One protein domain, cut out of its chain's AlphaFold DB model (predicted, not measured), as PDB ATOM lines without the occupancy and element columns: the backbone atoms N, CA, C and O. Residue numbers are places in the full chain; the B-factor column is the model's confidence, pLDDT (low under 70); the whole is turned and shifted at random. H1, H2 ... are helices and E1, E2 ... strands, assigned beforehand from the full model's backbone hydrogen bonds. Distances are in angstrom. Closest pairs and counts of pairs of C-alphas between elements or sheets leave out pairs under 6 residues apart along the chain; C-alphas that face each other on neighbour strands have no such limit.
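Overview. This is residues 4 to 173 of the 175 residues of an uncharacterized protein of Arthrobacter sp. Leaf137 (UniProt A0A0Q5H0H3). What would one see first? A single twisted sheet of nine strands is folded back on itself into two leaves, E4, E7 and E6 facing the larger leaf of E1, E2, E3, E8 and E9, with E5 as the hinge. Residues 8 to 25 run from H1 past E9 to H2 beside E5, and the long loop of residues 136 to 163 joins E8 to E9. How is it made up? The printed part has 170 residues, under half of them in named elements, in the order H1 H2 E1 E2 H3 E3 E4 E5 E6 E7 E8 E9; the class is mostly strand, and the sheet runs E4 E7 E6 E5 E1 E2 E3 E8 E9, antiparallel, though E5 and E1 meet only at a point. It is compact, with a radius of gyration of the C-alphas of 15.1 A and spans of 46 by 36 by 31 A.

Along the chain. Where do the first elements lie? H1 is residues 4 to 7, from C-alpha 4 at (134.829, 169.576, 171.221); H2 is 26 to 29, E1 33 to 40, E2 45 to 51, H3 57 to 60, E3 68 to 74 and E4 78 to 82. What follows? E5, residues 94 to 104, spans 27.7 A and bends by 65 degrees at residue 97; then come E6, 107 to 114, E7, 120 to 126, and E8, 128 to 135, which spans 23.1 A. E9, residues 164 to 172, bends by 64 degrees at residue 167 and ends with C-alpha 172 at (146.793, 156.899, 159.196).

Arrangement. How are the strands joined? E5, E6 and E7 are a meander, each strand the antiparallel neighbour of the one before, with N 100 and O 111 2.8 A apart and N 112 and O 122 2.8 A apart. With E4 they form a Greek key, the first of four strands being the antiparallel neighbour of the fourth; N 80 and O 123 are 2.9 A apart. In the other leaf, E1 and E2 are a hairpin, with N 35 and O 49 2.9 A apart, and E8 and E9 another, with N 131 and O 169 2.8 A apart. Where are the helices? H1 and H3 only graze the sheet, H3 only just on it with 5 pairs of C-alphas within 10 A, while H2 has a height over the sheet of 7.3 A and is over none of its strands. H2 and H3 only just touch, with 3 pairs of C-alphas within 8 A, the closest being Val 28 and Leu 57 at 4.9 A. H1, H2 and H3 are too short for an O i to N i+4 pair; each has its 1 O i to N i+3 pair within range.

Size, cuts and confidence. How large is it? The two C-alphas farthest apart are those of Gly 105 and Glu 148, at 46.5 A. Are there cuts or long links? The printed part has no cut; the links H1 to H2, E4 to E5 and E8 to E9 are long. Where is confidence low? The mean pLDDT of the printed part is 89.1, with residues 86 to 92, 116 to 119 and 148 to 150 under 70.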
ATOM      1  N   ILE A   4     134.985 170.849 170.507       97.69
ATOM      2  CA  ILE A   4     134.829 169.576 171.221       97.69
ATOM      3  C   ILE A   4     134.203 168.471 170.358       97.69
ATOM      4  O   ILE A   4     134.459 167.298 170.616       97.69
ATOM      5  N   ASP A   5     133.438 168.819 169.320       97.69
ATOM      6  CA  ASP A   5     132.785 167.833 168.453       97.69
ATOM      7  C   ASP A   5     133.822 167.014 167.656       97.69
ATOM      8  O   ASP A   5     133.586 165.847 167.352       97.69
ATOM      9  N   LEU A   6     135.028 167.556 167.421       97.31
ATOM     10  CA  LEU A   6     136.130 166.868 166.727       97.31
ATOM     11  C   LEU A   6     136.623 165.600 167.454       97.31
ATOM     12  O   LEU A   6     137.213 164.704 166.846       97.31
ATOM     13  N   PHE A   7     136.345 165.471 168.757       97.06
ATOM     14  CA  PHE A   7     136.624 164.240 169.508       97.06
ATOM     15  C   PHE A   7     135.743 163.069 169.060       97.06
ATOM     16  O   PHE A   7     136.088 161.904 169.286       97.06
ATOM     17  N   HIS A   8     134.598 163.359 168.451       94.06
ATOM     18  CA  HIS A   8     133.603 162.375 168.041       94.06
ATOM     19  C   HIS A   8     133.518 162.256 166.526       94.06
ATOM     20  O   HIS A   8     133.425 161.136 166.023       94.06
ATOM     21  N   ASP A   9     133.651 163.379 165.827       93.62
ATOM     22  CA  ASP A   9     133.440 163.468 164.392       93.62
ATOM     23  C   ASP A   9     134.756 163.768 163.661       93.62
ATOM     24  O   ASP A   9     135.543 164.623 164.069       93.62
ATOM     25  N   GLU A  10     135.002 163.038 162.574       91.25
ATOM     26  CA  GLU A  10     136.017 163.393 161.578       91.25
ATOM     27  C   GLU A  10     135.405 164.412 160.603       91.25
ATOM     28  O   GLU A  10     134.218 164.320 160.272       91.25
ATOM     29  N   VAL A  11     136.204 165.360 160.100       93.31
ATOM     30  CA  VAL A  11     135.758 166.333 159.086       93.31
ATOM     31  C   VAL A  11     136.486 166.063 157.766       93.31
ATOM     32  O   VAL A  11     137.434 166.767 157.428       93.31
ATOM     33  N   PRO A  12     136.097 165.022 157.008       88.25
ATOM     34  CA  PRO A  12     136.832 164.620 155.816       88.25
ATOM     35  C   PRO A  12     136.728 165.659 154.692       88.25
ATOM     36  O   PRO A  12     135.739 166.380 154.570       88.25
ATOM     37  N   GLY A  13     137.722 165.664 153.802       89.81
ATOM     38  CA  GLY A  13     137.666 166.418 152.543       89.81
ATOM     39  C   GLY A  13     138.070 167.891 152.635       89.81
ATOM     40  O   GLY A  13     137.857 168.629 151.675       89.81
ATOM     41  N   LEU A  14     138.664 168.320 153.749       95.19
ATOM     42  CA  LEU A  14     139.268 169.650 153.855       95.19
ATOM     43  C   LEU A  14     140.546 169.750 152.990       95.19
ATOM     44  O   LEU A  14     141.320 168.791 152.950       95.19
ATOM     45  N   PRO A  15     140.786 170.882 152.303       93.25
ATOM     46  CA  PRO A  15     141.782 171.009 151.233       93.25
ATOM     47  C   PRO A  15     143.244 171.236 151.689       93.25
ATOM     48  O   PRO A  15     143.950 172.037 151.082       93.25
ATOM     49  N   GLY A  16     143.744 170.538 152.715       90.81
ATOM     50  CA  GLY A  16     145.151 170.667 153.138       90.81
ATOM     51  C   GLY A  16     146.143 170.074 152.124       90.81
ATOM     52  O   GLY A  16     146.008 168.908 151.740       90.81
ATOM     53  N   LYS A  17     147.155 170.846 151.689       92.12
ATOM     54  CA  LYS A  17     148.194 170.349 150.765       92.12
ATOM     55  C   LYS A  17     149.313 169.615 151.502       92.12
ATOM     56  O   LYS A  17     149.605 169.907 152.659       92.12
ATOM     57  N   ALA A  18     149.964 168.665 150.834       89.50
ATOM     58  CA  ALA A  18     151.000 167.837 151.457       89.50
ATOM     59  C   ALA A  18     152.253 168.647 151.831       89.50
ATOM     60  O   ALA A  18     152.845 168.410 152.878       89.50
ATOM     61  N   GLU A  19     152.616 169.622 151.000       89.88
ATOM     62  CA  GLU A  19     153.717 170.565 151.208       89.88
ATOM     63  C   GLU A  19     153.462 171.587 152.328       89.88
ATOM     64  O   GLU A  19     154.375 172.300 152.718       89.88
ATOM     65  N   GLU A  20     152.239 171.642 152.858       91.12
ATOM     66  CA  GLU A  20     151.826 172.497 153.978       91.12
ATOM     67  C   GLU A  20     151.514 171.656 155.228       91.12
ATOM     68  O   GLU A  20     150.934 172.154 156.188       91.12
ATOM     69  N   ASN A  21     151.827 170.353 155.204       91.19
ATOM     70  CA  ASN A  21     151.401 169.424 156.239       91.19
ATOM     71  C   ASN A  21     152.152 169.673 157.560       91.19
ATOM     72  O   ASN A  21     153.348 169.374 157.627       91.19
ATOM     73  N   PRO A  22     151.459 170.098 158.637       89.62
ATOM     74  CA  PRO A  22     152.099 170.442 159.907       89.62
ATOM     75  C   PRO A  22     152.809 169.262 160.587       89.62
ATOM     76  O   PRO A  22     153.632 169.452 161.476       89.62
ATOM     77  N   PHE A  23     152.507 168.024 160.185       90.75
ATOM     78  CA  PHE A  23     153.206 166.846 160.692       90.75
ATOM     79  C   PHE A  23     154.618 166.695 160.123       90.75
ATOM     80  O   PHE A  23     155.463 166.115 160.784       90.75
ATOM     81  N   PHE A  24     154.883 167.183 158.912       89.50
ATOM     82  CA  PHE A  24     156.137 166.894 158.202       89.50
ATOM     83  C   PHE A  24     156.907 168.145 157.775       89.50
ATOM     84  O   PHE A  24     158.028 168.027 157.287       89.50
ATOM     85  N   VAL A  25     156.312 169.323 157.957       88.62
ATOM     86  CA  VAL A  25     156.923 170.626 157.695       88.62
ATOM     87  C   VAL A  25     156.988 171.363 159.030       88.62
ATOM     88  O   VAL A  25     155.999 171.947 159.468       88.62
ATOM     89  N   GLU A  26     158.126 171.249 159.724       80.50
ATOM     90  CA  GLU A  26     158.290 171.732 161.106       80.50
ATOM     91  C   GLU A  26     158.016 173.245 161.212       80.50
ATOM     92  O   GLU A  26     157.404 173.700 162.179       80.50
ATOM     93  N   GLU A  27     158.391 174.004 160.181       83.50
ATOM     94  CA  GLU A  27     158.265 175.461 160.101       83.50
ATOM     95  C   GLU A  27     156.811 175.943 160.153       83.50
ATOM     96  O   GLU A  27     156.559 177.094 160.494       83.50
ATOM     97  N   VAL A  28     155.843 175.076 159.843       85.38
ATOM     98  CA  VAL A  28     154.409 175.408 159.853       85.38
ATOM     99  C   VAL A  28     153.877 175.625 161.274       85.38
ATOM    100  O   VAL A  28     152.907 176.357 161.469       85.38
ATOM    101  N   PHE A  29     154.500 175.007 162.278       85.88
ATOM    102  CA  PHE A  29     154.131 175.195 163.683       85.88
ATOM    103  C   PHE A  29     154.949 176.271 164.394       85.88
ATOM    104  O   PHE A  29     154.691 176.527 165.571       85.88
ATOM    105  N   GLU A  30     155.907 176.899 163.711       85.50
ATOM    106  CA  GLU A  30     156.711 177.967 164.297       85.50
ATOM    107  C   GLU A  30     155.796 179.075 164.839       85.50
ATOM    108  O   GLU A  30     154.832 179.487 164.189       85.50
ATOM    109  N   ASP A  31     156.056 179.475 166.087       85.88
ATOM    110  CA  ASP A  31     155.299 180.456 166.875       85.88
ATOM    111  C   ASP A  31     153.817 180.134 167.154       85.88
ATOM    112  O   ASP A  31     153.142 180.884 167.873       85.88
ATOM    113  N   ALA A  32     153.298 178.994 166.684       92.25
ATOM    114  CA  ALA A  32     152.007 178.483 167.133       92.25
ATOM    115  C   ALA A  32     152.079 178.131 168.623       92.25
ATOM    116  O   ALA A  32     153.115 177.697 169.125       92.25
ATOM    117  N   GLN A  33     150.978 178.290 169.354       91.88
ATOM    118  CA  GLN A  33     150.975 178.089 170.804       91.88
ATOM    119  C   GLN A  33     150.000 177.001 171.216       91.88
ATOM    120  O   GLN A  33     148.832 177.054 170.852       91.88
ATOM    121  N   ILE A  34     150.440 176.051 172.038       91.69
ATOM    122  CA  ILE A  34     149.547 175.081 172.675       91.69
ATOM    123  C   ILE A  34     148.803 175.766 173.821       91.69
ATOM    124  O   ILE A  34     149.421 176.383 174.692       91.69
ATOM    125  N   LEU A  35     147.479 175.625 173.810       91.12
ATOM    126  CA  LEU A  35     146.554 176.255 174.755       91.12
ATOM    127  C   LEU A  35     145.980 175.261 175.763       91.12
ATOM    128  O   LEU A  35     145.865 175.559 176.948       91.12
ATOM    129  N   ASP A  36     145.580 174.083 175.289       91.88
ATOM    130  CA  ASP A  36     144.928 173.072 176.115       91.88
ATOM    131  C   ASP A  36     145.141 171.674 175.528       91.88
ATOM    132  O   ASP A  36     145.234 171.495 174.311       91.88
ATOM    133  N   VAL A  37     145.176 170.672 176.404       93.56
ATOM    134  CA  VAL A  37     145.235 169.255 176.045       93.56
ATOM    135  C   VAL A  37     144.100 168.543 176.753       93.56
ATOM    136  O   VAL A  37     144.012 168.532 177.979       93.56
ATOM    137  N   ARG A  38     143.240 167.887 175.977       95.81
ATOM    138  CA  ARG A  38     142.083 167.171 176.503       95.81
ATOM    139  C   ARG A  38     142.109 165.710 176.093       95.81
ATOM    140  O   ARG A  38     142.452 165.362 174.969       95.81
ATOM    141  N   ILE A  39     141.721 164.848 177.028       96.50
ATOM    142  CA  ILE A  39     141.786 163.396 176.873       96.50
ATOM    143  C   ILE A  39     140.383 162.817 177.052       96.50
ATOM    144  O   ILE A  39     139.743 163.027 178.082       96.50
ATOM    145  N   ASP A  40     139.928 162.046 176.068       96.25
ATOM    146  CA  ASP A  40     138.820 161.103 176.205       96.25
ATOM    147  C   ASP A  40     139.399 159.685 176.261       96.25
ATOM    148  O   ASP A  40     139.621 159.022 175.243       96.25
ATOM    149  N   ALA A  41     139.661 159.219 177.484       94.06
ATOM    150  CA  ALA A  41     140.287 157.924 177.722       94.06
ATOM    151  C   ALA A  41     139.401 156.741 177.299       94.06
ATOM    152  O   ALA A  41     139.920 155.697 176.920       94.06
ATOM    153  N   LEU A  42     138.069 156.887 177.325       95.38
ATOM    154  CA  LEU A  42     137.160 155.802 176.940       95.38
ATOM    155  C   LEU A  42     137.147 155.595 175.424       95.38
ATOM    156  O   LEU A  42     137.026 154.464 174.954       95.38
ATOM    157  N   ARG A  43     137.288 156.680 174.657       95.38
ATOM    158  CA  ARG A  43     137.378 156.624 173.190       95.38
ATOM    159  C   ARG A  43     138.811 156.511 172.674       95.38
ATOM    160  O   ARG A  43     138.992 156.270 171.480       95.38
ATOM    161  N   LEU A  44     139.806 156.613 173.561       96.88
ATOM    162  CA  LEU A  44     141.232 156.653 173.228       96.88
ATOM    163  C   LEU A  44     141.544 157.819 172.281       96.88
ATOM    164  O   LEU A  44     142.186 157.633 171.245       96.88
ATOM    165  N   VAL A  45     141.026 159.006 172.606       97.81
ATOM    166  CA  VAL A  45     141.222 160.229 171.819       97.81
ATOM    167  C   VAL A  45     141.939 161.271 172.664       97.81
ATOM    168  O   VAL A  45     141.553 161.523 173.806       97.81
ATOM    169  N   VAL A  46     142.965 161.890 172.089       97.75
ATOM    170  CA  VAL A  46     143.640 163.057 172.663       97.75
ATOM    171  C   VAL A  46     143.475 164.219 171.698       97.75
ATOM    172  O   VAL A  46     143.713 164.061 170.504       97.75
ATOM    173  N   GLY A  47     143.054 165.367 172.211       97.69
ATOM    174  CA  GLY A  47     142.984 166.613 171.463       97.69
ATOM    175  C   GLY A  47     143.961 167.634 172.023       97.69
ATOM    176  O   GLY A  47     144.065 167.777 173.242       97.69
ATOM    177  N   VAL A  48     144.645 168.354 171.141       96.50
ATOM    178  CA  VAL A  48     145.508 169.491 171.481       96.50
ATOM    179  C   VAL A  48     144.984 170.714 170.750       96.50
ATOM    180  O   VAL A  48     144.721 170.655 169.548       96.50
ATOM    181  N   LEU A  49     144.804 171.802 171.488       96.56
ATOM    182  CA  LEU A  49     144.296 173.061 170.969       96.56
ATOM    183  C   LEU A  49     145.442 174.045 170.763       96.56
ATOM    184  O   LEU A  49     146.295 174.181 171.643       96.56
ATOM    185  N   PHE A  50     145.421 174.745 169.633       95.75
ATOM    186  CA  PHE A  50     146.459 175.682 169.233       95.75
ATOM    187  C   PHE A  50     145.900 177.075 168.967       95.75
ATOM    188  O   PHE A  50     144.859 177.229 168.322       95.75
ATOM    189  N   GLU A  51     146.654 178.077 169.402       94.81
ATOM    190  CA  GLU A  51     146.620 179.426 168.856       94.81
ATOM    191  C   GLU A  51     147.486 179.463 167.588       94.81
ATOM    192  O   GLU A  51     148.654 179.074 167.632       94.81
ATOM    193  N   LEU A  52     146.916 179.918 166.473       95.81
ATOM    194  CA  LEU A  52     147.587 180.063 165.186       95.81
ATOM    195  C   LEU A  52     147.799 181.513 164.736       95.81
ATOM    196  O   LEU A  52     148.578 181.703 163.810       95.81
ATOM    197  N   ARG A  53     147.183 182.539 165.352       94.56
ATOM    198  CA  ARG A  53     147.384 183.942 164.914       94.56
ATOM    199  C   ARG A  53     148.825 184.408 165.115       94.56
ATOM    200  O   ARG A  53     149.283 185.264 164.370       94.56
ATOM    201  N   SER A  54     149.523 183.870 166.117       88.69
ATOM    202  CA  SER A  54     150.960 184.097 166.313       88.69
ATOM    203  C   SER A  54     151.840 183.244 165.402       88.69
ATOM    204  O   SER A  54     153.012 183.562 165.259       88.69
ATOM    205  N   GLY A  55     151.300 182.160 164.840       89.31
ATOM    206  CA  GLY A  55     152.065 181.165 164.102       89.31
ATOM    207  C   GLY A  55     152.205 181.477 162.616       89.31
ATOM    208  O   GLY A  55     151.505 182.317 162.051       89.31
ATOM    209  N   THR A  56     153.098 180.747 161.958       92.06
ATOM    210  CA  THR A  56     153.402 180.911 160.527       92.06
ATOM    211  C   THR A  56     152.369 180.265 159.602       92.06
ATOM    212  O   THR A  56     152.217 180.713 158.462       92.06
ATOM    213  N   LEU A  57     151.633 179.242 160.065       93.31
ATOM    214  CA  LEU A  57     150.691 178.468 159.246       93.31
ATOM    215  C   LEU A  57     149.713 179.336 158.423       93.31
ATOM    216  O   LEU A  57     149.656 179.107 157.215       93.31
ATOM    217  N   PRO A  58     148.985 180.331 158.985       94.06
ATOM    218  CA  PRO A  58     148.068 181.177 158.208       94.06
ATOM    219  C   PRO A  58     148.747 181.880 157.024       94.06
ATOM    220  O   PRO A  58     148.202 181.913 155.920       94.06
ATOM    221  N   MET A  59     149.972 182.382 157.220       91.81
ATOM    222  CA  MET A  59     150.763 182.990 156.145       91.81
ATOM    223  C   MET A  59     151.238 181.949 155.131       91.81
ATOM    224  O   MET A  59     151.191 182.196 153.927       91.81
ATOM    225  N   TYR A  60     151.684 180.786 155.613       90.50
ATOM    226  CA  TYR A  60     152.224 179.710 154.784       90.50
ATOM    227  C   TYR A  60     151.183 179.163 153.797       90.50
ATOM    228  O   TYR A  60     151.500 178.900 152.639       90.50
ATOM    229  N   VAL A  61     149.924 179.058 154.234       93.12
ATOM    230  CA  VAL A  61     148.796 178.589 153.407       93.12
ATOM    231  C   VAL A  61     148.053 179.716 152.684       93.12
ATOM    232  O   VAL A  61     147.159 179.448 151.881       93.12
ATOM    233  N   GLY A  62     148.423 180.976 152.937       92.88
ATOM    234  CA  GLY A  62     147.820 182.154 152.311       92.88
ATOM    235  C   GLY A  62     146.392 182.466 152.777       92.88
ATOM    236  O   GLY A  62     145.623 183.043 152.008       92.88
ATOM    237  N   ASP A  63     146.034 182.090 154.007       94.50
ATOM    238  CA  ASP A  63     144.729 182.358 154.622       94.50
ATOM    239  C   ASP A  63     144.899 182.937 156.035       94.50
ATOM    240  O   ASP A  63     144.896 182.224 157.038       94.50
ATOM    241  N   GLU A  64     145.017 184.265 156.111       93.56
ATOM    242  CA  GLU A  64     145.172 185.018 157.365       93.56
ATOM    243  C   GLU A  64     143.918 184.998 158.260       93.56
ATOM    244  O   GLU A  64     143.963 185.488 159.387       93.56
ATOM    245  N   SER A  65     142.792 184.438 157.794       95.00
ATOM    246  CA  SER A  65     141.591 184.297 158.628       95.00
ATOM    247  C   SER A  65     141.690 183.139 159.628       95.00
ATOM    248  O   SER A  65     140.941 183.096 160.608       95.00
ATOM    249  N   ILE A  66     142.626 182.209 159.407       96.56
ATOM    250  CA  ILE A  66     142.884 181.076 160.294       96.56
ATOM    251  C   ILE A  66     143.439 181.582 161.627       96.56
ATOM    252  O   ILE A  66     144.487 182.217 161.686       96.56
ATOM    253  N   ASN A  67     142.751 181.245 162.717       96.25
ATOM    254  CA  ASN A  67     143.104 181.697 164.063       96.25
ATOM    255  C   ASN A  67     143.100 180.578 165.116       96.25
ATOM    256  O   ASN A  67     143.317 180.838 166.294       96.25
ATOM    257  N   CYS A  68     142.807 179.339 164.721       96.94
ATOM    258  CA  CYS A  68     142.680 178.224 165.647       96.94
ATOM    259  C   CYS A  68     143.088 176.913 164.978       96.94
ATOM    260  O   CYS A  68     142.657 176.611 163.861       96.94
ATOM    261  N   GLY A  69     143.882 176.118 165.694       97.19
ATOM    262  CA  GLY A  69     144.291 174.778 165.289       97.19
ATOM    263  C   GLY A  69     143.804 173.729 166.280       97.19
ATOM    264  O   GLY A  69     143.782 173.970 167.484       97.19
ATOM    265  N   ALA A  70     143.427 172.554 165.793       97.94
ATOM    266  CA  ALA A  70     143.061 171.411 166.616       97.94
ATOM    267  C   ALA A  70     143.734 170.148 166.076       97.94
ATOM    268  O   ALA A  70     143.425 169.685 164.980       97.94
ATOM    269  N   LEU A  71     144.634 169.572 166.869       97.31
ATOM    270  CA  LEU A  71     145.192 168.246 166.631       97.31
ATOM    271  C   LEU A  71     144.328 167.211 167.339       97.31
ATOM    272  O   LEU A  71     144.128 167.315 168.546       97.31
ATOM    273  N   ILE A  72     143.888 166.187 166.621       98.06
ATOM    274  CA  ILE A  72     143.135 165.055 167.149       98.06
ATOM    275  C   ILE A  72     143.915 163.773 166.874       98.06
ATOM    276  O   ILE A  72     144.171 163.402 165.732       98.06
ATOM    277  N   LEU A  73     144.275 163.074 167.941       97.19
ATOM    278  CA  LEU A  73     144.946 161.783 167.913       97.19
ATOM    279  C   LEU A  73     143.928 160.708 168.279       97.19
ATOM    280  O   LEU A  73     143.363 160.735 169.375       97.19
ATOM    281  N   ARG A  74     143.692 159.747 167.382       96.94
ATOM    282  CA  ARG A  74     142.729 158.658 167.599       96.94
ATOM    283  C   ARG A  74     143.433 157.332 167.836       96.94
ATOM    284  O   ARG A  74     144.449 157.016 167.214       96.94
ATOM    285  N   ARG A  75     142.832 156.522 168.713       96.12
ATOM    286  CA  ARG A  75     143.434 155.284 169.232       96.12
ATOM    287  C   ARG A  75     144.797 155.572 169.859       96.12
ATOM    288  O   ARG A  75     145.758 154.844 169.626       96.12
ATOM    289  N   ALA A  76     144.858 156.658 170.626       95.44
ATOM    290  CA  ALA A  76     146.035 157.024 171.387       95.44
ATOM    291  C   ALA A  76     146.344 155.920 172.407       95.44
ATOM    292  O   ALA A  76     145.451 155.450 173.116       95.44
ATOM    293  N   THR A  77     147.598 155.484 172.446       93.25
ATOM    294  CA  THR A  77     148.063 154.438 173.365       93.25
ATOM    295  C   THR A  77     149.076 154.940 174.373       93.25
ATOM    296  O   THR A  77     149.263 154.281 175.389       93.25
ATOM    297  N   ASP A  78     149.723 156.069 174.091       93.50
ATOM    298  CA  ASP A  78     150.656 156.698 175.016       93.50
ATOM    299  C   ASP A  78     150.536 158.223 174.961       93.50
ATOM    300  O   ASP A  78     150.261 158.801 173.903       93.50
ATOM    301  N   LEU A  79     150.720 158.842 176.124       93.81
ATOM    302  CA  LEU A  79     150.791 160.283 176.322       93.81
ATOM    303  C   LEU A  79     151.819 160.550 177.414       93.81
ATOM    304  O   LEU A  79     151.628 160.146 178.564       93.81
ATOM    305  N   ARG A  80     152.863 161.305 177.082       92.94
ATOM    306  CA  ARG A  80     153.904 161.675 178.035       92.94
ATOM    307  C   ARG A  80     154.174 163.168 177.999       92.94
ATOM    308  O   ARG A  80     154.606 163.706 176.985       92.94
ATOM    309  N   TRP A  81     153.995 163.799 179.153       89.44
ATOM    310  CA  TRP A  81     154.402 165.176 179.404       89.44
ATOM    311  C   TRP A  81     155.700 165.189 180.208       89.44
ATOM    312  O   TRP A  81     155.791 164.534 181.249       89.44
ATOM    313  N   THR A  82     156.688 165.948 179.748       87.88
ATOM    314  CA  THR A  82     157.912 166.242 180.504       87.88
ATOM    315  C   THR A  82     158.043 167.748 180.626       87.88
ATOM    316  O   THR A  82     157.753 168.469 179.674       87.88
ATOM    317  N   SER A  83     158.426 168.224 181.805       81.88
ATOM    318  CA  SER A  83     158.603 169.642 182.080       81.88
ATOM    319  C   SER A  83     159.616 169.825 183.199       81.88
ATOM    320  O   SER A  83     159.504 169.169 184.235       81.88
ATOM    321  N   ASP A  84     160.548 170.749 182.994       76.94
ATOM    322  CA  ASP A  84     161.500 171.202 184.014       76.94
ATOM    323  C   ASP A  84     160.988 172.428 184.797       76.94
ATOM    324  O   ASP A  84     161.710 173.021 185.602       76.94
ATOM    325  N   LEU A  85     159.728 172.823 184.578       71.75
ATOM    326  CA  LEU A  85     159.129 173.968 185.251       71.75
ATOM    327  C   LEU A  85     158.915 173.703 186.737       71.75
ATOM    328  O   LEU A  85     158.489 172.627 187.165       71.75
ATOM    329  N   THR A  86     159.111 174.748 187.533       66.19
ATOM    330  CA  THR A  86     158.768 174.733 188.956       66.19
ATOM    331  C   THR A  86     157.374 175.320 189.188       66.19
ATOM    332  O   THR A  86     156.861 176.087 188.377       66.19
ATOM    333  N   ALA A  87     156.748 175.004 190.329       58.72
ATOM    334  CA  ALA A  87     155.345 175.325 190.648       58.72
ATOM    335  C   ALA A  87     154.961 176.829 190.660       58.72
ATOM    336  O   ALA A  87     153.832 177.166 191.008       58.72
ATOM    337  N   LYS A  88     155.889 177.743 190.348       55.66
ATOM    338  CA  LYS A  88     155.679 179.198 190.354       55.66
ATOM    339  C   LYS A  88     155.328 179.788 188.985       55.66
ATOM    340  O   LYS A  88     155.005 180.972 188.928       55.66
ATOM    341  N   GLU A  89     155.376 179.004 187.913       58.53
ATOM    342  CA  GLU A  89     155.182 179.504 186.550       58.53
ATOM    343  C   GLU A  89     153.758 179.212 186.062       58.53
ATOM    344  O   GLU A  89     153.389 178.076 185.779       58.53
ATOM    345  N   GLY A  90     152.925 180.255 186.031       56.72
ATOM    346  CA  GLY A  90     151.531 180.206 185.582       56.72
ATOM    347  C   GLY A  90     151.396 180.571 184.108       56.72
ATOM    348  O   GLY A  90     150.736 181.555 183.792       56.72
ATOM    349  N   ASN A  91     152.059 179.826 183.225       63.50
ATOM    350  CA  ASN A  91     152.003 180.082 181.786       63.50
ATOM    351  C   ASN A  91     150.792 179.369 181.169       63.50
ATOM    352  O   ASN A  91     150.595 178.169 181.367       63.50
ATOM    353  N   TYR A  92     149.987 180.130 180.425       68.44
ATOM    354  CA  TYR A  92     148.710 179.683 179.854       68.44
ATOM    355  C   TYR A  92     148.785 179.317 178.367       68.44
ATOM    356  O   TYR A  92     147.808 178.824 177.814       68.44
ATOM    357  N   ALA A  93     149.923 179.580 177.728       79.06
ATOM    358  CA  ALA A  93     150.177 179.286 176.329       79.06
ATOM    359  C   ALA A  93     151.663 178.962 176.159       79.06
ATOM    360  O   ALA A  93     152.515 179.641 176.740       79.06
ATOM    361  N   TRP A  94     151.969 177.927 175.380       84.50
ATOM    362  CA  TRP A  94     153.341 177.476 175.162       84.50
ATOM    363  C   TRP A  94     153.669 177.456 173.675       84.50
ATOM    364  O   TRP A  94     153.023 176.694 172.955       84.50
ATOM    365  N   PRO A  95     154.649 178.249 173.201       87.25
ATOM    366  CA  PRO A  95     155.042 178.208 171.801       87.25
ATOM    367  C   PRO A  95     155.596 176.826 171.458       87.25
ATOM    368  O   PRO A  95     156.330 176.230 172.253       87.25
ATOM    369  N   VAL A  96     155.233 176.327 170.282       88.62
ATOM    370  CA  VAL A  96     155.781 175.114 169.687       88.62
ATOM    371  C   VAL A  96     157.057 175.505 168.962       88.62
ATOM    372  O   VAL A  96     157.039 176.279 168.013       88.62
ATOM    373  N   CYS A  97     158.179 174.977 169.429       85.38
ATOM    374  CA  CYS A  97     159.483 175.244 168.831       85.38
ATOM    375  C   CYS A  97     159.876 174.163 167.834       85.38
ATOM    376  O   CYS A  97     160.691 174.399 166.949       85.38
ATOM    377  N   ARG A  98     159.346 172.950 168.016       85.31
ATOM    378  CA  ARG A  98     159.660 171.824 167.147       85.31
ATOM    379  C   ARG A  98     158.574 170.769 167.167       85.31
ATOM    380  O   ARG A  98     158.007 170.475 168.223       85.31
ATOM    381  N   VAL A  99     158.372 170.144 166.015       88.44
ATOM    382  CA  VAL A  99     157.530 168.963 165.857       88.44
ATOM    383  C   VAL A  99     158.390 167.794 165.405       88.44
ATOM    384  O   VAL A  99     159.164 167.898 164.467       88.44
ATOM    385  N   LEU A 100     158.282 166.678 166.112       89.56
ATOM    386  CA  LEU A 100     158.994 165.441 165.835       89.56
ATOM    387  C   LEU A 100     157.963 164.397 165.441       89.56
ATOM    388  O   LEU A 100     157.111 164.055 166.256       89.56
ATOM    389  N   THR A 101     158.032 163.877 164.221       91.44
ATOM    390  CA  THR A 101     157.120 162.814 163.783       91.44
ATOM    391  C   THR A 101     157.855 161.589 163.309       91.44
ATOM    392  O   THR A 101     158.835 161.689 162.569       91.44
ATOM    393  N   GLN A 102     157.309 160.431 163.654       91.00
ATOM    394  CA  GLN A 102     157.795 159.147 163.184       91.00
ATOM    395  C   GLN A 102     156.618 158.227 162.868       91.00
ATOM    396  O   GLN A 102     155.629 158.164 163.598       91.00
ATOM    397  N   LEU A 103     156.728 157.519 161.747       89.44
ATOM    398  CA  LEU A 103     155.823 156.445 161.359       89.44
ATOM    399  C   LEU A 103     156.610 155.141 161.409       89.44
ATOM    400  O   LEU A 103     157.414 154.865 160.519       89.44
ATOM    401  N   GLU A 104     156.402 154.347 162.454       83.94
ATOM    402  CA  GLU A 104     157.109 153.078 162.634       83.94
ATOM    403  C   GLU A 104     156.194 152.014 163.240       83.94
ATOM    404  O   GLU A 104     155.345 152.291 164.086       83.94
ATOM    405  N   GLY A 105     156.335 150.767 162.781       81.81
ATOM    406  CA  GLY A 105     155.627 149.625 163.369       81.81
ATOM    407  C   GLY A 105     154.096 149.730 163.333       81.81
ATOM    408  O   GLY A 105     153.428 149.166 164.199       81.81
ATOM    409  N   GLY A 106     153.536 150.464 162.363       86.31
ATOM    410  CA  GLY A 106     152.094 150.709 162.256       86.31
ATOM    411  C   GLY A 106     151.556 151.725 163.269       86.31
ATOM    412  O   GLY A 106     150.368 151.702 163.598       86.31
ATOM    413  N   ARG A 107     152.427 152.579 163.817       89.12
ATOM    414  CA  ARG A 107     152.090 153.628 164.784       89.12
ATOM    415  C   ARG A 107     152.621 154.973 164.316       89.12
ATOM    416  O   ARG A 107     153.666 155.055 163.677       89.12
ATOM    417  N   PHE A 108     151.872 156.012 164.654       94.25
ATOM    418  CA  PHE A 108     152.286 157.395 164.523       94.25
ATOM    419  C   PHE A 108     152.757 157.893 165.885       94.25
ATOM    420  O   PHE A 108     152.003 157.855 166.862       94.25
ATOM    421  N   GLU A 109     154.000 158.347 165.935       95.25
ATOM    422  CA  GLU A 109     154.593 159.007 167.087       95.25
ATOM    423  C   GLU A 109     154.747 160.492 166.779       95.25
ATOM    424  O   GLU A 109     155.240 160.867 165.715       95.25
ATOM    425  N   LEU A 110     154.299 161.326 167.715       93.56
ATOM    426  CA  LEU A 110     154.363 162.779 167.625       93.56
ATOM    427  C   LEU A 110     154.963 163.338 168.909       93.56
ATOM    428  O   LEU A 110     154.434 163.087 169.988       93.56
ATOM    429  N   GLY A 111     156.015 164.132 168.789       92.56
ATOM    430  CA  GLY A 111     156.598 164.925 169.862       92.56
ATOM    431  C   GLY A 111     156.461 166.412 169.563       92.56
ATOM    432  O   GLY A 111     156.886 166.871 168.509       92.56
ATOM    433  N   LEU A 112     155.891 167.171 170.490       90.75
ATOM    434  CA  LEU A 112     155.854 168.631 170.453       90.75
ATOM    435  C   LEU A 112     156.847 169.149 171.493       90.75
ATOM    436  O   LEU A 112     156.691 168.884 172.689       90.75
ATOM    437  N   VAL A 113     157.878 169.860 171.040       89.12
ATOM    438  CA  VAL A 113     158.839 170.543 171.912       89.12
ATOM    439  C   VAL A 113     158.355 171.970 172.117       89.12
ATOM    440  O   VAL A 113     158.095 172.685 171.149       89.12
ATOM    441  N   MET A 114     158.210 172.366 173.377       86.00
ATOM    442  CA  MET A 114     157.570 173.613 173.780       86.00
ATOM    443  C   MET A 114     158.513 174.508 174.588       86.00
ATOM    444  O   MET A 114     159.320 174.013 175.375       86.00
ATOM    445  N   GLY A 115     158.310 175.822 174.474       74.50
ATOM    446  CA  GLY A 115     158.944 176.837 175.321       74.50
ATOM    447  C   GLY A 115     160.268 177.398 174.787       74.50
ATOM    448  O   GLY A 115     161.011 176.735 174.079       74.50
ATOM    449  N   VAL A 116     160.572 178.647 175.171       58.75
ATOM    450  CA  VAL A 116     161.775 179.397 174.736       58.75
ATOM    451  C   VAL A 116     163.074 178.804 175.306       58.75
ATOM    452  O   VAL A 116     164.148 178.983 174.739       58.75
ATOM    453  N   ILE A 117     162.979 178.102 176.438       52.56
ATOM    454  CA  ILE A 117     164.080 177.378 177.076       52.56
ATOM    455  C   ILE A 117     163.704 175.898 177.023       52.56
ATOM    456  O   ILE A 117     162.674 175.503 177.567       52.56
ATOM    457  N   GLU A 118     164.519 175.113 176.320       54.28
ATOM    458  CA  GLU A 118     164.365 173.668 176.144       54.28
ATOM    459  C   GLU A 118     164.057 172.977 177.486       54.28
ATOM    460  O   GLU A 118     164.722 173.236 178.488       54.28
ATOM    461  N   GLY A 119     163.047 172.103 177.517       65.81
ATOM    462  CA  GLY A 119     162.700 171.352 178.733       65.81
ATOM    463  C   GLY A 119     161.246 170.895 178.817       65.81
ATOM    464  O   GLY A 119     160.907 170.065 179.662       65.81
ATOM    465  N   MET A 120     160.368 171.389 177.933       84.06
ATOM    466  CA  MET A 120     158.991 170.908 177.845       84.06
ATOM    467  C   MET A 120     158.763 170.088 176.590       84.06
ATOM    468  O   MET A 120     158.975 170.548 175.471       84.06
ATOM    469  N   THR A 121     158.304 168.857 176.782       89.44
ATOM    470  CA  THR A 121     157.961 167.971 175.672       89.44
ATOM    471  C   THR A 121     156.636 167.290 175.925       89.44
ATOM    472  O   THR A 121     156.347 166.834 177.035       89.44
ATOM    473  N   LEU A 122     155.845 167.205 174.867       91.69
ATOM    474  CA  LEU A 122     154.594 166.485 174.847       91.69
ATOM    475  C   LEU A 122     154.656 165.435 173.752       91.69
ATOM    476  O   LEU A 122     154.675 165.762 172.571       91.69
ATOM    477  N   ASN A 123     154.727 164.176 174.164       94.69
ATOM    478  CA  ASN A 123     154.857 163.046 173.260       94.69
ATOM    479  C   ASN A 123     153.574 162.223 173.257       94.69
ATOM    480  O   ASN A 123     152.950 162.016 174.301       94.69
ATOM    481  N   PHE A 124     153.218 161.734 172.079       95.31
ATOM    482  CA  PHE A 124     152.021 160.959 171.825       95.31
ATOM    483  C   PHE A 124     152.335 159.770 170.932       95.31
ATOM    484  O   PHE A 124     153.125 159.878 169.994       95.31
ATOM    485  N   THR A 125     151.605 158.682 171.146       96.31
ATOM    486  CA  THR A 125     151.544 157.568 170.199       96.31
ATOM    487  C   THR A 125     150.094 157.275 169.858       96.31
ATOM    488  O   THR A 125     149.276 157.061 170.757       96.31
ATOM    489  N   ALA A 126     149.767 157.224 168.568       96.62
ATOM    490  CA  ALA A 126     148.416 156.977 168.069       96.62
ATOM    491  C   ALA A 126     148.421 156.140 166.781       96.62
ATOM    492  O   ALA A 126     149.462 155.931 166.161       96.62
ATOM    493  N   LEU A 127     147.249 155.646 166.367       96.12
ATOM    494  CA  LEU A 127     147.095 155.009 165.049       96.12
ATOM    495  C   LEU A 127     146.719 156.018 163.967       96.12
ATOM    496  O   LEU A 127     147.047 155.814 162.802       96.12
ATOM    497  N   LYS A 128     146.021 157.089 164.348       95.75
ATOM    498  CA  LYS A 128     145.643 158.166 163.437       95.75
ATOM    499  C   LYS A 128     145.873 159.522 164.076       95.75
ATOM    500  O   LYS A 128     145.649 159.676 165.279       95.75
ATOM    501  N   ALA A 129     146.256 160.487 163.254       96.00
ATOM    502  CA  ALA A 129     146.375 161.884 163.627       96.00
ATOM    503  C   ALA A 129     145.697 162.766 162.582       96.00
ATOM    504  O   ALA A 129     145.778 162.505 161.382       96.00
ATOM    505  N   GLU A 130     145.028 163.804 163.055       97.06
ATOM    506  CA  GLU A 130     144.278 164.752 162.244       97.06
ATOM    507  C   GLU A 130     144.625 166.141 162.750       97.06
ATOM    508  O   GLU A 130     144.504 166.396 163.944       97.06
ATOM    509  N   PHE A 131     145.067 167.032 161.876       97.06
ATOM    510  CA  PHE A 131     145.240 168.431 162.226       97.06
ATOM    511  C   PHE A 131     144.236 169.260 161.446       97.06
ATOM    512  O   PHE A 131     144.220 169.208 160.219       97.06
ATOM    513  N   TYR A 132     143.413 170.015 162.160       98.12
ATOM    514  CA  TYR A 132     142.423 170.924 161.605       98.12
ATOM    515  C   TYR A 132     142.855 172.357 161.877       98.12
ATOM    516  O   TYR A 132     143.068 172.716 163.032       98.12
ATOM    517  N   ALA A 133     142.926 173.182 160.840       97.69
ATOM    518  CA  ALA A 133     143.088 174.625 160.984       97.69
ATOM    519  C   ALA A 133     141.811 175.327 160.527       97.69
ATOM    520  O   ALA A 133     141.116 174.847 159.626       97.69
ATOM    521  N   GLY A 134     141.465 176.432 161.175       97.62
ATOM    522  CA  GLY A 134     140.260 177.165 160.831       97.62
ATOM    523  C   GLY A 134     140.008 178.379 161.701       97.62
ATOM    524  O   GLY A 134     140.914 178.931 162.327       97.62
ATOM    525  N   ILE A 135     138.741 178.779 161.719       97.81
ATOM    526  CA  ILE A 135     138.291 180.040 162.300       97.81
ATOM    527  C   ILE A 135     137.421 179.750 163.520       97.81
ATOM    528  O   ILE A 135     136.412 179.049 163.422       97.81
ATOM    529  N   ALA A 136     137.783 180.325 164.660       97.12
ATOM    530  CA  ALA A 136     136.943 180.498 165.835       97.12
ATOM    531  C   ALA A 136     136.361 181.928 165.809       97.12
ATOM    532  O   ALA A 136     137.056 182.871 166.194       97.12
ATOM    533  N   PRO A 137     135.107 182.131 165.353       96.00
ATOM    534  CA  PRO A 137     134.590 183.469 165.027       96.00
ATOM    535  C   PRO A 137     134.403 184.401 166.228       96.00
ATOM    536  O   PRO A 137     134.219 185.600 166.060       96.00
ATOM    537  N   ALA A 138     134.384 183.846 167.440       94.56
ATOM    538  CA  ALA A 138     134.222 184.613 168.671       94.56
ATOM    539  C   ALA A 138     135.528 185.263 169.158       94.56
ATOM    540  O   ALA A 138     135.485 186.056 170.098       94.56
ATOM    541  N   LEU A 139     136.676 184.907 168.571       93.06
ATOM    542  CA  LEU A 139     137.963 185.500 168.922       93.06
ATOM    543  C   LEU A 139     138.135 186.852 168.230       93.06
ATOM    544  O   LEU A 139     137.720 187.033 167.089       93.06
ATOM    545  N   ALA A 140     138.764 187.792 168.933       89.50
ATOM    546  CA  ALA A 140     139.169 189.060 168.345       89.50
ATOM    547  C   ALA A 140     140.284 188.860 167.305       89.50
ATOM    548  O   ALA A 140     141.082 187.924 167.405       89.50
ATOM    549  N   ASP A 141     140.362 189.774 166.343       86.88
ATOM    550  CA  ASP A 141     141.457 189.810 165.377       86.88
ATOM    551  C   ASP A 141     142.792 190.163 166.054       86.88
ATOM    552  O   ASP A 141     142.833 190.872 167.064       86.88
ATOM    553  N   GLY A 142     143.893 189.705 165.452       87.81
ATOM    554  CA  GLY A 142     145.256 189.991 165.905       87.81
ATOM    555  C   GLY A 142     145.790 189.041 166.983       87.81
ATOM    556  O   GLY A 142     145.053 188.284 167.614       87.81
ATOM    557  N   VAL A 143     147.111 189.075 167.166       88.88
ATOM    558  CA  VAL A 143     147.823 188.219 168.124       88.88
ATOM    559  C   VAL A 143     147.464 188.629 169.560       88.88
ATOM    560  O   VAL A 143     147.557 189.814 169.887       88.88
ATOM    561  N   PRO A 144     147.066 187.687 170.431       86.56
ATOM    562  CA  PRO A 144     146.742 187.987 171.820       86.56
ATOM    563  C   PRO A 144     148.000 188.376 172.612       86.56
ATOM    564  O   PRO A 144     149.031 187.710 172.534       86.56
ATOM    565  N   ASP A 145     147.898 189.434 173.416       83.50
ATOM    566  CA  ASP A 145     148.911 189.812 174.405       83.50
ATOM    567  C   ASP A 145     148.523 189.246 175.779       83.50
ATOM    568  O   ASP A 145     147.395 189.420 176.243       83.50
ATOM    569  N   TYR A 146     149.457 188.554 176.432       78.12
ATOM    570  CA  TYR A 146     149.251 187.919 177.736       78.12
ATOM    571  C   TYR A 146     149.938 188.653 178.891       78.12
ATOM    572  O   TYR A 146     149.760 188.257 180.044       78.12
ATOM    573  N   SER A 147     150.721 189.698 178.610       73.44
ATOM    574  CA  SER A 147     151.589 190.369 179.588       73.44
ATOM    575  C   SER A 147     150.839 190.908 180.814       73.44
ATOM    576  O   SER A 147     151.388 190.931 181.917       73.44
ATOM    577  N   GLU A 148     149.558 191.251 180.657       63.56
ATOM    578  CA  GLU A 148     148.699 191.772 181.727       63.56
ATOM    579  C   GLU A 148     147.662 190.755 182.252       63.56
ATOM    580  O   GLU A 148     146.899 191.050 183.178       63.56
ATOM    581  N   HIS A 149     147.624 189.532 181.710       58.59
ATOM    582  CA  HIS A 149     146.511 188.605 181.922       58.59
ATOM    583  C   HIS A 149     146.865 187.419 182.826       58.59
ATOM    584  O   HIS A 149     147.611 186.515 182.467       58.59
ATOM    585  N   LYS A 150     146.210 187.351 183.995       60.09
ATOM    586  CA  LYS A 150     146.190 186.138 184.840       60.09
ATOM    587  C   LYS A 150     145.222 185.063 184.335       60.09
ATOM    588  O   LYS A 150     145.230 183.962 184.861       60.09
ATOM    589  N   ASN A 151     144.338 185.400 183.399       70.81
ATOM    590  CA  ASN A 151     143.375 184.493 182.786       70.81
ATOM    591  C   ASN A 151     143.215 184.896 181.317       70.81
ATOM    592  O   ASN A 151     142.855 186.038 181.040       70.81
ATOM    593  N   VAL A 152     143.465 183.956 180.409       77.81
ATOM    594  CA  VAL A 152     143.406 184.160 178.954       77.81
ATOM    595  C   VAL A 152     142.049 183.779 178.342       77.81
ATOM    596  O   VAL A 152     141.877 183.809 177.126       77.81
ATOM    597  N   THR A 153     141.057 183.425 179.170       79.88
ATOM    598  CA  THR A 153     139.702 183.076 178.713       79.88
ATOM    599  C   THR A 153     139.118 184.199 177.856       79.88
ATOM    600  O   THR A 153     139.048 185.344 178.295       79.88
ATOM    601  N   GLY A 154     138.665 183.861 176.648       81.12
ATOM    602  CA  GLY A 154     138.097 184.822 175.696       81.12
ATOM    603  C   GLY A 154     139.134 185.547 174.831       81.12
ATOM    604  O   GLY A 154     138.755 186.114 173.813       81.12
ATOM    605  N   LEU A 155     140.423 185.486 175.185       87.25
ATOM    606  CA  LEU A 155     141.524 185.920 174.313       87.25
ATOM    607  C   LEU A 155     141.974 184.799 173.372       87.25
ATOM    608  O   LEU A 155     142.432 185.068 172.263       87.25
ATOM    609  N   VAL A 156     141.832 183.550 173.819       91.81
ATOM    610  CA  VAL A 156     142.251 182.343 173.100       91.81
ATOM    611  C   VAL A 156     141.096 181.359 172.940       91.81
ATOM    612  O   VAL A 156     140.097 181.423 173.667       91.81
ATOM    613  N   ALA A 157     141.244 180.443 171.983       93.94
ATOM    614  CA  ALA A 157     140.273 179.389 171.739       93.94
ATOM    615  C   ALA A 157     140.093 178.488 172.972       93.94
ATOM    616  O   ALA A 157     141.023 178.238 173.736       93.94
ATOM    617  N   GLY A 158     138.890 177.938 173.131       94.88
ATOM    618  CA  GLY A 158     138.611 176.867 174.084       94.88
ATOM    619  C   GLY A 158     137.664 175.839 173.478       94.88
ATOM    620  O   GLY A 158     136.836 176.181 172.638       94.88
ATOM    621  N   TRP A 159     137.718 174.584 173.934       96.38
ATOM    622  CA  TRP A 159     136.968 173.467 173.328       96.38
ATOM    623  C   TRP A 159     135.447 173.681 173.201       96.38
ATOM    624  O   TRP A 159     134.800 173.058 172.364       96.38
ATOM    625  N   GLY A 160     134.848 174.539 174.032       96.25
ATOM    626  CA  GLY A 160     133.415 174.851 173.975       96.25
ATOM    627  C   GLY A 160     133.011 175.890 172.920       96.25
ATOM    628  O   GLY A 160     131.810 176.142 172.768       96.25
ATOM    629  N   MET A 161     133.979 176.513 172.243       96.75
ATOM    630  CA  MET A 161     133.752 177.555 171.242       96.75
ATOM    631  C   MET A 161     133.342 176.976 169.888       96.75
ATOM    632  O   MET A 161     133.645 175.822 169.565       96.75
ATOM    633  N   ASP A 162     132.656 177.805 169.105       97.94
ATOM    634  CA  ASP A 162     132.337 177.504 167.715       97.94
ATOM    635  C   ASP A 162     133.597 177.582 166.849       97.94
ATOM    636  O   ASP A 162     134.460 178.438 167.045       97.94
ATOM    637  N   PHE A 163     133.672 176.679 165.879       98.06
ATOM    638  CA  PHE A 163     134.789 176.499 164.972       98.06
ATOM    639  C   PHE A 163     134.303 176.127 163.573       98.06
ATOM    640  O   PHE A 163     133.375 175.323 163.383       98.06
ATOM    641  N   VAL A 164     134.949 176.752 162.599       98.00
ATOM    642  CA  VAL A 164     134.765 176.548 161.169       98.00
ATOM    643  C   VAL A 164     136.092 176.003 160.639       98.00
ATOM    644  O   VAL A 164     137.002 176.796 160.395       98.00
ATOM    645  N   PRO A 165     136.247 174.673 160.513       97.31
ATOM    646  CA  PRO A 165     137.456 174.100 159.937       97.31
ATOM    647  C   PRO A 165     137.566 174.497 158.461       97.31
ATOM    648  O   PRO A 165     136.601 174.354 157.708       97.31
ATOM    649  N   THR A 166     138.735 174.984 158.054       97.06
ATOM    650  CA  THR A 166     139.022 175.412 156.676       97.06
ATOM    651  C   THR A 166     140.037 174.499 156.003       97.06
ATOM    652  O   THR A 166     139.889 174.214 154.818       97.06
ATOM    653  N   LEU A 167     141.012 173.981 156.755       97.62
ATOM    654  CA  LEU A 167     142.057 173.073 156.281       97.62
ATOM    655  C   LEU A 167     142.149 171.834 157.175       97.62
ATOM    656  O   LEU A 167     141.796 171.870 158.356       97.62
ATOM    657  N   GLY A 168     142.631 170.732 156.600       97.38
ATOM    658  CA  GLY A 168     142.781 169.470 157.312       97.38
ATOM    659  C   GLY A 168     143.893 168.601 156.737       97.38
ATOM    660  O   GLY A 168     143.972 168.431 155.521       97.38
ATOM    661  N   TRP A 169     144.704 168.019 157.616       96.25
ATOM    662  CA  TRP A 169     145.771 167.075 157.283       96.25
ATOM    663  C   TRP A 169     145.630 165.808 158.112       96.25
ATOM    664  O   TRP A 169     145.268 165.867 159.285       96.25
ATOM    665  N   TYR A 170     145.919 164.659 157.506       95.31
ATOM    666  CA  TYR A 170     145.582 163.356 158.073       95.31
ATOM    667  C   TYR A 170     146.743 162.387 157.920       95.31
ATOM    668  O   TYR A 170     147.337 162.273 156.847       95.31
ATOM    669  N   VAL A 171     147.015 161.644 158.984       94.06
ATOM    670  CA  VAL A 171     147.959 160.532 159.003       94.06
ATOM    671  C   VAL A 171     147.229 159.305 159.531       94.06
ATOM    672  O   VAL A 171     146.570 159.357 160.568       94.06
ATOM    673  N   ASP A 172     147.345 158.194 158.810       93.19
ATOM    674  CA  ASP A 172     146.793 156.899 159.196       93.19
ATOM    675  C   ASP A 172     147.921 155.871 159.151       93.19
ATOM    676  O   ASP A 172     148.307 155.416 158.080       93.19
ATOM    677  N   ALA A 173     148.464 155.522 160.318       90.25
ATOM    678  CA  ALA A 173     149.608 154.621 160.432       90.25
ATOM    679  C   ALA A 173     149.260 153.154 160.124       90.25
ATOM    680  O   ALA A 173     150.141 152.298 160.125       90.25
TER     681      ALA A 173